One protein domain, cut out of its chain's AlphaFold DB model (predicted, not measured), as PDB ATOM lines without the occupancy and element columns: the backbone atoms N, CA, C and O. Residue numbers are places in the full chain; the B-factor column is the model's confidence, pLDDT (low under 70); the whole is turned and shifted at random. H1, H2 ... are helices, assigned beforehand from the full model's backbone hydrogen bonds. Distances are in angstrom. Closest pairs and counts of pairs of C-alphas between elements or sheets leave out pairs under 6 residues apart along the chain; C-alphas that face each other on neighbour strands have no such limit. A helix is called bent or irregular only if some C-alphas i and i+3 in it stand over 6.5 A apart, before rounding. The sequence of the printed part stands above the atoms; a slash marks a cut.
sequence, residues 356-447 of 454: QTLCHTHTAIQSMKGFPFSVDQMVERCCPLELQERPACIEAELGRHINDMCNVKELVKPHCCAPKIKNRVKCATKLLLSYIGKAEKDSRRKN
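AT A GLANCE: This is residues 356 to 447 of the 454 residues of the protein "extracellular matrix protein 1-like isoform X15" of Carassius auratus (UniProt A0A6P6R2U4). Look for a V of two helices, H3 and the long H4, which meet where the early part of H4 reaches residues 395 to 402 of H3, with H1 and H2 between its arms, H2 packing on H3 and H1 on H4. The long link from H3 to H4, residues 408 to 423, loops round the closed end of the V, and from there H4 runs most of the way along the longest axis. The printed part has 92 residues with four named helices, H1, H2, H3 and H4 in that order, and no named strand; the class is all helix. The whole is compact, with a radius of gyration of the C-alphas of 13.3 A, and spans 39 by 28 by 19 A.

HOW THE PARTS SIT: Start with H1, residues 356 to 366, and go on to H2, residues 376 to 382: the two touch as a helical hairpin, opposite ways at a shallow tilt of 8 degrees, and their closest C-alphas, those of Cys 359 and Val 379, are 6.0 A apart. Next comes H3, residues 390 to 407, which with residues 390 to 398 alone touches H2 in a second helical hairpin, opposite ways at a shallow tilt of 33 degrees, only just short of steep; their closest C-alphas, Cys 382 and Arg 390, are 5.4 A apart. H1 and H3 are close but not clearly touching, with the closest C-alphas, Gln 356 and Pro 391, 5.7 A apart. Then find H4, residues 424 to 446: its residues 424 to 429 alone touch residues 395 to 402 of H3, closest at C-alphas 399 and 425, 5.5 A apart, at a steep tilt of 67 degrees, opposite ways. Farther on, its residues 435 to 440 alone touch H1, about perpendicular at 77 degrees, with the closest C-alphas, Ala 364 and Ala 439, 6.0 A apart. H2 and H4 are apart. In H2 and H4 every O i to N i+4 pair is within hydrogen-bond range; in H1 it is 4 of 7 and in H3 12 of 14.

IN THESE COORDINATES: Find C-alpha 356 at (20.095, 18.253, 33.897), where H1 begins; it is irregular, with C-alphas 360 and 363 8.0 A apart. H2 covers 10.0 A from Asp 376 to Cys 382. H3 begins at C-alpha 390, (15.031, 18.027, 36.447), and measures 26.2 A; it has a kink of 32 degrees near residue 400 and is irregular, but only just, with C-alphas 400 and 403 6.9 A apart. H4 measures 32.8 A and ends at C-alpha 446, (38.565, 9.960, 27.736).

THE WHOLE: The two C-alphas farthest apart, those of Pro 419 and Asn 447, are 40.1 A apart. The printed part has no cut. The links H1 to H2 and H2 to H3 are short, and H3 to H4 is long, with 16 residues. The mean pLDDT of the printed part is 78.6; look for values under 70 at residues 408 to 414 and 441 to 447.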
ATOM      1  N   GLN A 356      20.568  19.437  34.625       82.25
ATOM      2  CA  GLN A 356      20.095  18.253  33.897       82.25
ATOM      3  C   GLN A 356      21.225  17.276  33.510       82.25
ATOM      4  O   GLN A 356      21.003  16.067  33.421       82.25
ATOM      5  N   THR A 357      22.456  17.767  33.319       83.75
ATOM      6  CA  THR A 357      23.615  16.939  32.958       83.75
ATOM      7  C   THR A 357      24.101  16.071  34.125       83.75
ATOM      8  O   THR A 357      24.847  15.112  33.908       83.75
ATOM      9  N   LEU A 358      23.646  16.338  35.357       86.81
ATOM     10  CA  LEU A 358      23.955  15.533  36.540       86.81
ATOM     11  C   LEU A 358      23.628  14.052  36.319       86.81
ATOM     12  O   LEU A 358      24.465  13.201  36.600       86.81
ATOM     13  N   CYS A 359      22.466  13.748  35.740       85.56
ATOM     14  CA  CYS A 359      22.000  12.374  35.543       85.56
ATOM     15  C   CYS A 359      22.991  11.516  34.749       85.56
ATOM     16  O   CYS A 359      23.225  10.357  35.079       85.56
ATOM     17  N   HIS A 360      23.659  12.117  33.767       81.69
ATOM     18  CA  HIS A 360      24.639  11.441  32.918       81.69
ATOM     19  C   HIS A 360      26.063  11.463  33.495       81.69
ATOM     20  O   HIS A 360      26.928  10.723  33.034       81.69
ATOM     21  N   THR A 361      26.338  12.319  34.486       83.88
ATOM     22  CA  THR A 361      27.694  12.563  35.012       83.88
ATOM     23  C   THR A 361      27.874  12.182  36.484       83.88
ATOM     24  O   THR A 361      28.992  12.268  36.993       83.88
ATOM     25  N   HIS A 362      26.819  11.716  37.160       85.12
ATOM     26  CA  HIS A 362      26.793  11.473  38.607       85.12
ATOM     27  C   HIS A 362      27.878  10.500  39.092       85.12
ATOM     28  O   HIS A 362      28.607  10.832  40.023       85.12
ATOM     29  N   THR A 363      28.073   9.367  38.410       84.25
ATOM     30  CA  THR A 363      29.107   8.375  38.758       84.25
ATOM     31  C   THR A 363      30.514   8.972  38.695       84.25
ATOM     32  O   THR A 363      31.342   8.772  39.586       84.25
ATOM     33  N   ALA A 364      30.787   9.769  37.657       82.44
ATOM     34  CA  ALA A 364      32.062  10.449  37.494       82.44
ATOM     35  C   ALA A 364      32.273  11.492  38.595       82.44
ATOM     36  O   ALA A 364      33.365  11.556  39.153       82.44
ATOM     37  N   ILE A 365      31.239  12.269  38.930       83.94
ATOM     38  CA  ILE A 365      31.279  13.297  39.977       83.94
ATOM     39  C   ILE A 365      31.532  12.678  41.356       83.94
ATOM     40  O   ILE A 365      32.425  13.140  42.062       83.94
ATOM     41  N   GLN A 366      30.817  11.607  41.711       82.12
ATOM     42  CA  GLN A 366      30.982  10.908  42.992       82.12
ATOM     43  C   GLN A 366      32.381  10.324  43.169       82.12
ATOM     44  O   GLN A 366      32.922  10.325  44.268       82.12
ATOM     45  N   SER A 367      33.002   9.874  42.076       79.25
ATOM     46  CA  SER A 367      34.368   9.345  42.105       79.25
ATOM     47  C   SER A 367      35.462  10.422  42.228       79.25
ATOM     48  O   SER A 367      36.645  10.089  42.354       79.25
ATOM     49  N   MET A 368      35.119  11.718  42.175       82.94
ATOM     50  CA  MET A 368      36.116  12.791  42.223       82.94
ATOM     51  C   MET A 368      36.640  13.046  43.633       82.94
ATOM     52  O   MET A 368      35.899  13.350  44.567       82.94
ATOM     53  N   LYS A 369      37.969  13.054  43.758       76.44
ATOM     54  CA  LYS A 369      38.657  13.426  44.997       76.44
ATOM     55  C   LYS A 369      38.271  14.852  45.419       76.44
ATOM     56  O   LYS A 369      38.546  15.808  44.694       76.44
ATOM     57  N   GLY A 370      37.683  14.985  46.608       73.12
ATOM     58  CA  GLY A 370      37.237  16.266  47.168       73.12
ATOM     59  C   GLY A 370      35.812  16.679  46.785       73.12
ATOM     60  O   GLY A 370      35.443  17.834  47.022       73.12
ATOM     61  N   PHE A 371      35.015  15.784  46.186       79.25
ATOM     62  CA  PHE A 371      33.578  16.013  46.051       79.25
ATOM     63  C   PHE A 371      32.904  15.926  47.440       79.25
ATOM     64  O   PHE A 371      33.158  14.962  48.157       79.25
ATOM     65  N   PRO A 372      32.112  16.933  47.865       74.69
ATOM     66  CA  PRO A 372      31.759  17.081  49.278       74.69
ATOM     67  C   PRO A 372      30.460  16.396  49.731       74.69
ATOM     68  O   PRO A 372      30.091  16.566  50.890       74.69
ATOM     69  N   PHE A 373      29.717  15.715  48.853       76.38
ATOM     70  CA  PHE A 373      28.431  15.096  49.211       76.38
ATOM     71  C   PHE A 373      28.029  13.965  48.262       76.38
ATOM     72  O   PHE A 373      28.629  13.819  47.208       76.38
ATOM     73  N   SER A 374      27.022  13.160  48.618       81.62
ATOM     74  CA  SER A 374      26.434  12.190  47.682       81.62
ATOM     75  C   SER A 374      25.339  12.840  46.827       81.62
ATOM     76  O   SER A 374      24.633  13.738  47.281       81.62
ATOM     77  N   VAL A 375      25.203  12.369  45.586       85.31
ATOM     78  CA  VAL A 375      24.133  12.732  44.646       85.31
ATOM     79  C   VAL A 375      23.174  11.567  44.361       85.31
ATOM     80  O   VAL A 375      22.276  11.741  43.546       85.31
ATOM     81  N   ASP A 376      23.312  10.415  45.030       84.12
ATOM     82  CA  ASP A 376      22.520   9.198  44.749       84.12
ATOM     83  C   ASP A 376      21.013   9.457  44.863       84.12
ATOM     84  O   ASP A 376      20.268   9.265  43.906       84.12
ATOM     85  N   GLN A 377      20.574  10.016  45.996       82.75
ATOM     86  CA  GLN A 377      19.157  10.327  46.232       82.75
ATOM     87  C   GLN A 377      18.613  11.385  45.261       82.75
ATOM     88  O   GLN A 377      17.441  11.344  44.886       82.75
ATOM     89  N   MET A 378      19.463  12.322  44.820       87.44
ATOM     90  CA  MET A 378      19.086  13.316  43.808       87.44
ATOM     91  C   MET A 378      18.883  12.644  42.447       87.44
ATOM     92  O   MET A 378      17.955  12.988  41.723       87.44
ATOM     93  N   VAL A 379      19.738  11.678  42.097       88.50
ATOM     94  CA  VAL A 379      19.654  10.933  40.835       88.50
ATOM     95  C   VAL A 379      18.416  10.043  40.816       88.50
ATOM     96  O   VAL A 379      17.650  10.108  39.859       88.50
ATOM     97  N   GLU A 380      18.173   9.279  41.879       88.06
ATOM     98  CA  GLU A 380      17.016   8.380  41.982       88.06
ATOM     99  C   GLU A 380      15.681   9.116  41.832       88.06
ATOM    100  O   GLU A 380      14.772   8.615  41.175       88.06
ATOM    101  N   ARG A 381      15.560  10.319  42.408       86.00
ATOM    102  CA  ARG A 381      14.297  11.070  42.424       86.00
ATOM    103  C   ARG A 381      14.126  12.027  41.251       86.00
ATOM    104  O   ARG A 381      13.005  12.203  40.785       86.00
ATOM    105  N   CYS A 382      15.204  12.650  40.774       89.50
ATOM    106  CA  CYS A 382      15.107  13.713  39.770       89.50
ATOM    107  C   CYS A 382      15.442  13.269  38.345       89.50
ATOM    108  O   CYS A 382      15.020  13.930  37.399       89.50
ATOM    109  N   CYS A 383      16.194  12.183  38.145       88.62
ATOM    110  CA  CYS A 383      16.538  11.721  36.796       88.62
ATOM    111  C   CYS A 383      15.419  10.991  36.037       88.62
ATOM    112  O   CYS A 383      15.446  11.067  34.806       88.62
ATOM    113  N   PRO A 384      14.433  10.348  36.695       91.06
ATOM    114  CA  PRO A 384      13.254   9.820  36.008       91.06
ATOM    115  C   PRO A 384      12.305  10.895  35.453       91.06
ATOM    116  O   PRO A 384      11.495  10.580  34.590       91.06
ATOM    117  N   LEU A 385      12.393  12.143  35.930       85.81
ATOM    118  CA  LEU A 385      11.508  13.240  35.513       85.81
ATOM    119  C   LEU A 385      11.815  13.742  34.093       85.81
ATOM    120  O   LEU A 385      12.899  13.499  33.544       85.81
ATOM    121  N   GLU A 386      10.881  14.502  33.523       81.31
ATOM    122  CA  GLU A 386      11.039  15.175  32.230       81.31
ATOM    123  C   GLU A 386      12.191  16.188  32.251       81.31
ATOM    124  O   GLU A 386      12.477  16.811  33.275       81.31
ATOM    125  N   LEU A 387      12.864  16.380  31.109       75.12
ATOM    126  CA  LEU A 387      14.121  17.146  31.019       75.12
ATOM    127  C   LEU A 387      14.001  18.578  31.579       75.12
ATOM    128  O   LEU A 387      14.942  19.075  32.200       75.12
ATOM    129  N   GLN A 388      12.835  19.208  31.405       78.12
ATOM    130  CA  GLN A 388      12.529  20.563  31.882       78.12
ATOM    131  C   GLN A 388      12.320  20.643  33.404       78.12
ATOM    132  O   GLN A 388      12.559  21.687  34.006       78.12
ATOM    133  N   GLU A 389      11.922  19.545  34.047       83.69
ATOM    134  CA  GLU A 389      11.593  19.496  35.479       83.69
ATOM    135  C   GLU A 389      12.809  19.129  36.344       83.69
ATOM    136  O   GLU A 389      12.883  19.471  37.530       83.69
ATOM    137  N   ARG A 390      13.817  18.477  35.744       85.12
ATOM    138  CA  ARG A 390      15.031  18.027  36.447       85.12
ATOM    139  C   ARG A 390      15.780  19.151  37.166       85.12
ATOM    140  O   ARG A 390      16.159  18.929  38.314       85.12
ATOM    141  N   PRO A 391      16.024  20.337  36.568       85.50
ATOM    142  CA  PRO A 391      16.783  21.391  37.239       85.50
ATOM    143  C   PRO A 391      16.120  21.854  38.540       85.50
ATOM    144  O   PRO A 391      16.798  21.954  39.559       85.50
ATOM    145  N   ALA A 392      14.798  22.056  38.523       87.19
ATOM    146  CA  ALA A 392      14.033  22.468  39.697       87.19
ATOM    147  C   ALA A 392      14.019  21.375  40.781       87.19
ATOM    148  O   ALA A 392      14.228  21.674  41.957       87.19
ATOM    149  N   CYS A 393      13.856  20.105  40.390       89.44
ATOM    150  CA  CYS A 393      13.940  18.977  41.321       89.44
ATOM    151  C   CYS A 393      15.320  18.878  41.985       89.44
ATOM    152  O   CYS A 393      15.414  18.736  43.205       89.44
ATOM    153  N   ILE A 394      16.398  19.007  41.202       88.12
ATOM    154  CA  ILE A 394      17.775  18.920  41.704       88.12
ATOM    155  C   ILE A 394      18.064  20.063  42.681       88.12
ATOM    156  O   ILE A 394      18.655  19.824  43.732       88.12
ATOM    157  N   GLU A 395      17.630  21.293  42.387       87.44
ATOM    158  CA  GLU A 395      17.775  22.414  43.326       87.44
ATOM    159  C   GLU A 395      16.984  22.195  44.624       87.44
ATOM    160  O   GLU A 395      17.495  22.491  45.708       87.44
ATOM    161  N   ALA A 396      15.775  21.633  44.538       86.94
ATOM    162  CA  ALA A 396      14.942  21.335  45.700       86.94
ATOM    163  C   ALA A 396      15.522  20.211  46.579       86.94
ATOM    164  O   ALA A 396      15.517  20.326  47.807       86.94
ATOM    165  N   GLU A 397      16.046  19.133  45.986       87.25
ATOM    166  CA  GLU A 397      16.749  18.080  46.736       87.25
ATOM    167  C   GLU A 397      18.047  18.606  47.359       87.25
ATOM    168  O   GLU A 397      18.335  18.347  48.527       87.25
ATOM    169  N   LEU A 398      18.797  19.440  46.634       86.00
ATOM    170  CA  LEU A 398      19.988  20.080  47.185       86.00
ATOM    171  C   LEU A 398      19.637  20.959  48.393       86.00
ATOM    172  O   LEU A 398      20.357  20.952  49.388       86.00
ATOM    173  N   GLY A 399      18.511  21.673  48.338       83.44
ATOM    174  CA  GLY A 399      17.984  22.450  49.458       83.44
ATOM    175  C   GLY A 399      17.602  21.608  50.677       83.44
ATOM    176  O   GLY A 399      17.841  22.044  51.803       83.44
ATOM    177  N   ARG A 400      17.073  20.399  50.470       82.56
ATOM    178  CA  ARG A 400      16.742  19.467  51.559       82.56
ATOM    179  C   ARG A 400      17.992  18.908  52.232       82.56
ATOM    180  O   ARG A 400      18.074  18.918  53.455       82.56
ATOM    181  N   HIS A 401      18.997  18.516  51.452       76.50
ATOM    182  CA  HIS A 401      20.174  17.814  51.973       76.50
ATOM    183  C   HIS A 401      21.311  18.724  52.459       76.50
ATOM    184  O   HIS A 401      22.170  18.287  53.225       76.50
ATOM    185  N   ILE A 402      21.336  20.001  52.064       78.12
ATOM    186  CA  ILE A 402      22.453  20.896  52.403       78.12
ATOM    187  C   ILE A 402      22.599  21.161  53.904       78.12
ATOM    188  O   ILE A 402      23.714  21.344  54.391       78.12
ATOM    189  N   ASN A 403      21.490  21.194  54.644       73.50
ATOM    190  CA  ASN A 403      21.534  21.426  56.085       73.50
ATOM    191  C   ASN A 403      22.093  20.201  56.808       73.50
ATOM    192  O   ASN A 403      22.983  20.357  57.644       73.50
ATOM    193  N   ASP A 404      21.669  19.004  56.408       73.06
ATOM    194  CA  ASP A 404      22.183  17.743  56.942       73.06
ATOM    195  C   ASP A 404      23.688  17.620  56.689       73.06
ATOM    196  O   ASP A 404      24.454  17.361  57.618       73.06
ATOM    197  N   MET A 405      24.138  17.950  55.474       70.12
ATOM    198  CA  MET A 405      25.559  17.990  55.112       70.12
ATOM    199  C   MET A 405      26.384  18.959  55.971       70.12
ATOM    200  O   MET A 405      27.511  18.652  56.354       70.12
ATOM    201  N   CYS A 406      25.855  20.146  56.281       74.75
ATOM    202  CA  CYS A 406      26.576  21.137  57.087       74.75
ATOM    203  C   CYS A 406      26.605  20.809  58.590       74.75
ATOM    204  O   CYS A 406      27.441  21.355  59.330       74.75
ATOM    205  N   ASN A 407      25.717  19.914  59.025       70.62
ATOM    206  CA  ASN A 407      25.585  19.458  60.403       70.62
ATOM    207  C   ASN A 407      26.455  18.227  60.718       70.62
ATOM    208  O   ASN A 407      26.668  17.935  61.897       70.62
ATOM    209  N   VAL A 408      27.029  17.553  59.709       68.06
ATOM    210  CA  VAL A 408      27.959  16.430  59.919       68.06
ATOM    211  C   VAL A 408      29.225  16.903  60.647       68.06
ATOM    212  O   VAL A 408      29.827  17.929  60.314       68.06
ATOM    213  N   LYS A 409      29.643  16.139  61.665       57.94
ATOM    214  CA  LYS A 409      30.866  16.362  62.458       57.94
ATOM    215  C   LYS A 409      32.128  15.862  61.730       57.94
ATOM    216  O   LYS A 409      32.957  15.187  62.328       57.94
ATOM    217  N   GLU A 410      32.274  16.156  60.441       59.56
ATOM    218  CA  GLU A 410      33.529  15.891  59.727       59.56
ATOM    219  C   GLU A 410      34.548  17.016  59.952       59.56
ATOM    220  O   GLU A 410      34.195  18.188  60.100       59.56
ATOM    221  N   LEU A 411      35.837  16.650  59.947       50.84
ATOM    222  CA  LEU A 411      36.971  17.564  60.149       50.84
ATOM    223  C   LEU A 411      37.106  18.630  59.046       50.84
ATOM    224  O   LEU A 411      37.761  19.648  59.262       50.84
ATOM    225  N   VAL A 412      36.487  18.429  57.876       57.75
ATOM    226  CA  VAL A 412      36.543  19.364  56.745       57.75
ATOM    227  C   VAL A 412      35.134  19.627  56.226       57.75
ATOM    228  O   VAL A 412      34.622  18.915  55.368       57.75
ATOM    229  N   LYS A 413      34.496  20.686  56.733       61.44
ATOM    230  CA  LYS A 413      33.183  21.109  56.230       61.44
ATOM    231  C   LYS A 413      33.308  21.718  54.825       61.44
ATOM    232  O   LYS A 413      34.227  22.508  54.586       61.44
ATOM    233  N   PRO A 414      32.374  21.432  53.899       69.00
ATOM    234  CA  PRO A 414      32.367  22.048  52.574       69.00
ATOM    235  C   PRO A 414      32.306  23.580  52.665       69.00
ATOM    236  O   PRO A 414      31.621  24.122  53.532       69.00
ATOM    237  N   HIS A 415      32.949  24.297  51.733       75.44
ATOM    238  CA  HIS A 415      32.965  25.773  51.708       75.44
ATOM    239  C   HIS A 415      31.550  26.371  51.837       75.44
ATOM    240  O   HIS A 415      31.364  27.376  52.525       75.44
ATOM    241  N   CYS A 416      30.538  25.750  51.223       80.00
ATOM    242  CA  CYS A 416      29.156  26.232  51.259       80.00
ATOM    243  C   CYS A 416      28.482  26.175  52.644       80.00
ATOM    244  O   CYS A 416      27.428  26.780  52.821       80.00
ATOM    245  N   CYS A 417      29.109  25.526  53.628       79.44
ATOM    246  CA  CYS A 417      28.659  25.463  55.020       79.44
ATOM    247  C   CYS A 417      29.232  26.577  55.909       79.44
ATOM    248  O   CYS A 417      28.931  26.630  57.101       79.44
ATOM    249  N   ALA A 418      30.055  27.474  55.355       79.75
ATOM    250  CA  ALA A 418      30.610  28.591  56.107       79.75
ATOM    251  C   ALA A 418      29.502  29.557  56.587       79.75
ATOM    252  O   ALA A 418      28.607  29.901  55.808       79.75
ATOM    253  N   PRO A 419      29.585  30.085  57.825       71.31
ATOM    254  CA  PRO A 419      28.552  30.950  58.408       71.31
ATOM    255  C   PRO A 419      28.339  32.262  57.637       71.31
ATOM    256  O   PRO A 419      27.281  32.873  57.727       71.31
ATOM    257  N   LYS A 420      29.323  32.679  56.829       74.19
ATOM    258  CA  LYS A 420      29.272  33.900  56.007       74.19
ATOM    259  C   LYS A 420      28.392  33.770  54.750       74.19
ATOM    260  O   LYS A 420      28.137  34.771  54.086       74.19
ATOM    261  N   ILE A 421      27.944  32.565  54.386       77.38
ATOM    262  CA  ILE A 421      27.194  32.318  53.146       77.38
ATOM    263  C   ILE A 421      25.692  32.346  53.429       77.38
ATOM    264  O   ILE A 421      25.148  31.421  54.027       77.38
ATOM    265  N   LYS A 422      25.017  33.401  52.950       74.31
ATOM    266  CA  LYS A 422      23.575  33.617  53.160       74.31
ATOM    267  C   LYS A 422      22.686  32.657  52.358       74.31
ATOM    268  O   LYS A 422      21.683  32.188  52.873       74.31
ATOM    269  N   ASN A 423      23.051  32.344  51.110       82.25
ATOM    270  CA  ASN A 423      22.305  31.402  50.267       82.25
ATOM    271  C   ASN A 423      23.152  30.152  50.003       82.25
ATOM    272  O   ASN A 423      23.916  30.083  49.035       82.25
ATOM    273  N   ARG A 424      23.039  29.182  50.916       81.50
ATOM    274  CA  ARG A 424      23.803  27.931  50.866       81.50
ATOM    275  C   ARG A 424      23.426  27.095  49.644       81.50
ATOM    276  O   ARG A 424      24.326  26.590  48.980       81.50
ATOM    277  N   VAL A 425      22.136  27.032  49.296       83.88
ATOM    278  CA  VAL A 425      21.630  26.280  48.133       83.88
ATOM    279  C   VAL A 425      22.293  26.782  46.856       83.88
ATOM    280  O   VAL A 425      22.955  26.019  46.168       83.88
ATOM    281  N   LYS A 426      22.276  28.098  46.615       84.19
ATOM    282  CA  LYS A 426      22.931  28.715  45.450       84.19
ATOM    283  C   LYS A 426      24.445  28.473  45.412       84.19
ATOM    284  O   LYS A 426      25.019  28.357  44.328       84.19
ATOM    285  N   CYS A 427      25.110  28.415  46.569       83.94
ATOM    286  CA  CYS A 427      26.526  28.048  46.644       83.94
ATOM    287  C   CYS A 427      26.747  26.592  46.221       83.94
ATOM    288  O   CYS A 427      27.605  26.323  45.379       83.94
ATOM    289  N   ALA A 428      25.956  25.666  46.766       84.31
ATOM    290  CA  ALA A 428      26.056  24.251  46.444       84.31
ATOM    291  C   ALA A 428      25.702  23.976  44.977       84.31
ATOM    292  O   ALA A 428      26.415  23.215  44.330       84.31
ATOM    293  N   THR A 429      24.703  24.663  44.414       86.38
ATOM    294  CA  THR A 429      24.355  24.581  42.989       86.38
ATOM    295  C   THR A 429      25.550  24.971  42.123       86.38
ATOM    296  O   THR A 429      25.945  24.230  41.227       86.38
ATOM    297  N   LYS A 430      26.213  26.099  42.422       86.00
ATOM    298  CA  LYS A 430      27.426  26.520  41.696       86.00
ATOM    299  C   LYS A 430      28.576  25.524  41.840       86.00
ATOM    300  O   LYS A 430      29.312  25.294  40.880       86.00
ATOM    301  N   LEU A 431      28.746  24.950  43.030       85.88
ATOM    302  CA  LEU A 431      29.766  23.941  43.287       85.88
ATOM    303  C   LEU A 431      29.504  22.678  42.457       85.88
ATOM    304  O   LEU A 431      30.410  22.201  41.776       85.88
ATOM    305  N   LEU A 432      28.260  22.199  42.447       86.00
ATOM    306  CA  LEU A 432      27.815  21.057  41.657       86.00
ATOM    307  C   LEU A 432      28.024  21.296  40.158       86.00
ATOM    308  O   LEU A 432      28.650  20.475  39.495       86.00
ATOM    309  N   LEU A 433      27.619  22.458  39.637       86.94
ATOM    310  CA  LEU A 433      27.852  22.849  38.241       86.94
ATOM    311  C   LEU A 433      29.346  22.887  37.874       86.94
ATOM    312  O   LEU A 433      29.728  22.485  36.774       86.94
ATOM    313  N   SER A 434      30.218  23.313  38.794       84.94
ATOM    314  CA  SER A 434      31.673  23.269  38.586       84.94
ATOM    315  C   SER A 434      32.193  21.835  38.449       84.94
ATOM    316  O   SER A 434      33.036  21.565  37.590       84.94
ATOM    317  N   TYR A 435      31.690  20.908  39.270       85.06
ATOM    318  CA  TYR A 435      32.056  19.494  39.201       85.06
ATOM    319  C   TYR A 435      31.463  18.787  37.978       85.06
ATOM    320  O   TYR A 435      32.188  18.028  37.336       85.06
ATOM    321  N   ILE A 436      30.230  19.112  37.575       84.88
ATOM    322  CA  ILE A 436      29.639  18.681  36.294       84.88
ATOM    323  C   ILE A 436      30.545  19.118  35.136       84.88
ATOM    324  O   ILE A 436      30.987  18.286  34.349       84.88
ATOM    325  N   GLY A 437      30.949  20.393  35.092       81.88
ATOM    326  CA  GLY A 437      31.848  20.892  34.048       81.88
ATOM    327  C   GLY A 437      33.227  20.211  34.040       81.88
ATOM    328  O   GLY A 437      33.812  19.990  32.975       81.88
ATOM    329  N   LYS A 438      33.761  19.827  35.210       82.00
ATOM    330  CA  LYS A 438      34.989  19.011  35.305       82.00
ATOM    331  C   LYS A 438      34.762  17.591  34.785       82.00
ATOM    332  O   LYS A 438      35.608  17.091  34.043       82.00
ATOM    333  N   ALA A 439      33.632  16.973  35.122       79.12
ATOM    334  CA  ALA A 439      33.280  15.616  34.710       79.12
ATOM    335  C   ALA A 439      33.102  15.530  33.195       79.12
ATOM    336  O   ALA A 439      33.676  14.654  32.557       79.12
ATOM    337  N   GLU A 440      32.417  16.499  32.594       75.31
ATOM    338  CA  GLU A 440      32.287  16.602  31.142       75.31
ATOM    339  C   GLU A 440      33.627  16.850  30.445       75.31
ATOM    340  O   GLU A 440      33.852  16.370  29.335       75.31
ATOM    341  N   LYS A 441      34.536  17.611  31.062       68.38
ATOM    342  CA  LYS A 441      35.867  17.878  30.500       68.38
ATOM    343  C   LYS A 441      36.769  16.649  30.548       68.38
ATOM    344  O   LYS A 441      37.510  16.405  29.596       68.38
ATOM    345  N   ASP A 442      36.719  15.881  31.631       63.84
ATOM    346  CA  ASP A 442      37.457  14.623  31.740       63.84
ATOM    347  C   ASP A 442      36.815  13.510  30.904       63.84
ATOM    348  O   ASP A 442      37.544  12.737  30.283       63.84
ATOM    349  N   SER A 443      35.485  13.493  30.776       59.38
ATOM    350  CA  SER A 443      34.769  12.656  29.808       59.38
ATOM    351  C   SER A 443      35.211  12.986  28.382       59.38
ATOM    352  O   SER A 443      35.687  12.097  27.700       59.38
ATOM    353  N   ARG A 444      35.251  14.258  27.961       59.00
ATOM    354  CA  ARG A 444      35.773  14.675  26.635       59.00
ATOM    355  C   ARG A 444      37.259  14.387  26.394       59.00
ATOM    356  O   ARG A 444      37.728  14.421  25.259       59.00
ATOM    357  N   ARG A 445      38.042  14.152  27.449       54.41
ATOM    358  CA  ARG A 445      39.442  13.704  27.333       54.41
ATOM    359  C   ARG A 445      39.562  12.188  27.185       54.41
ATOM    360  O   ARG A 445      40.558  11.729  26.625       54.41
ATOM    361  N   LYS A 446      38.606  11.432  27.737       51.41
ATOM    362  CA  LYS A 446      38.565   9.960  27.736       51.41
ATOM    363  C   LYS A 446      37.762   9.406  26.552       51.41
ATOM    364  O   LYS A 446      38.195   8.439  25.937       51.41
ATOM    365  N   ASN A 447      36.667  10.069  26.214       48.69
ATOM    366  CA  ASN A 447      35.770   9.800  25.105       48.69
ATOM    367  C   ASN A 447      36.071  10.804  24.000       48.69
ATOM    368  O   ASN A 447      36.176  12.007  24.243       48.69
TER     369      ASN A 447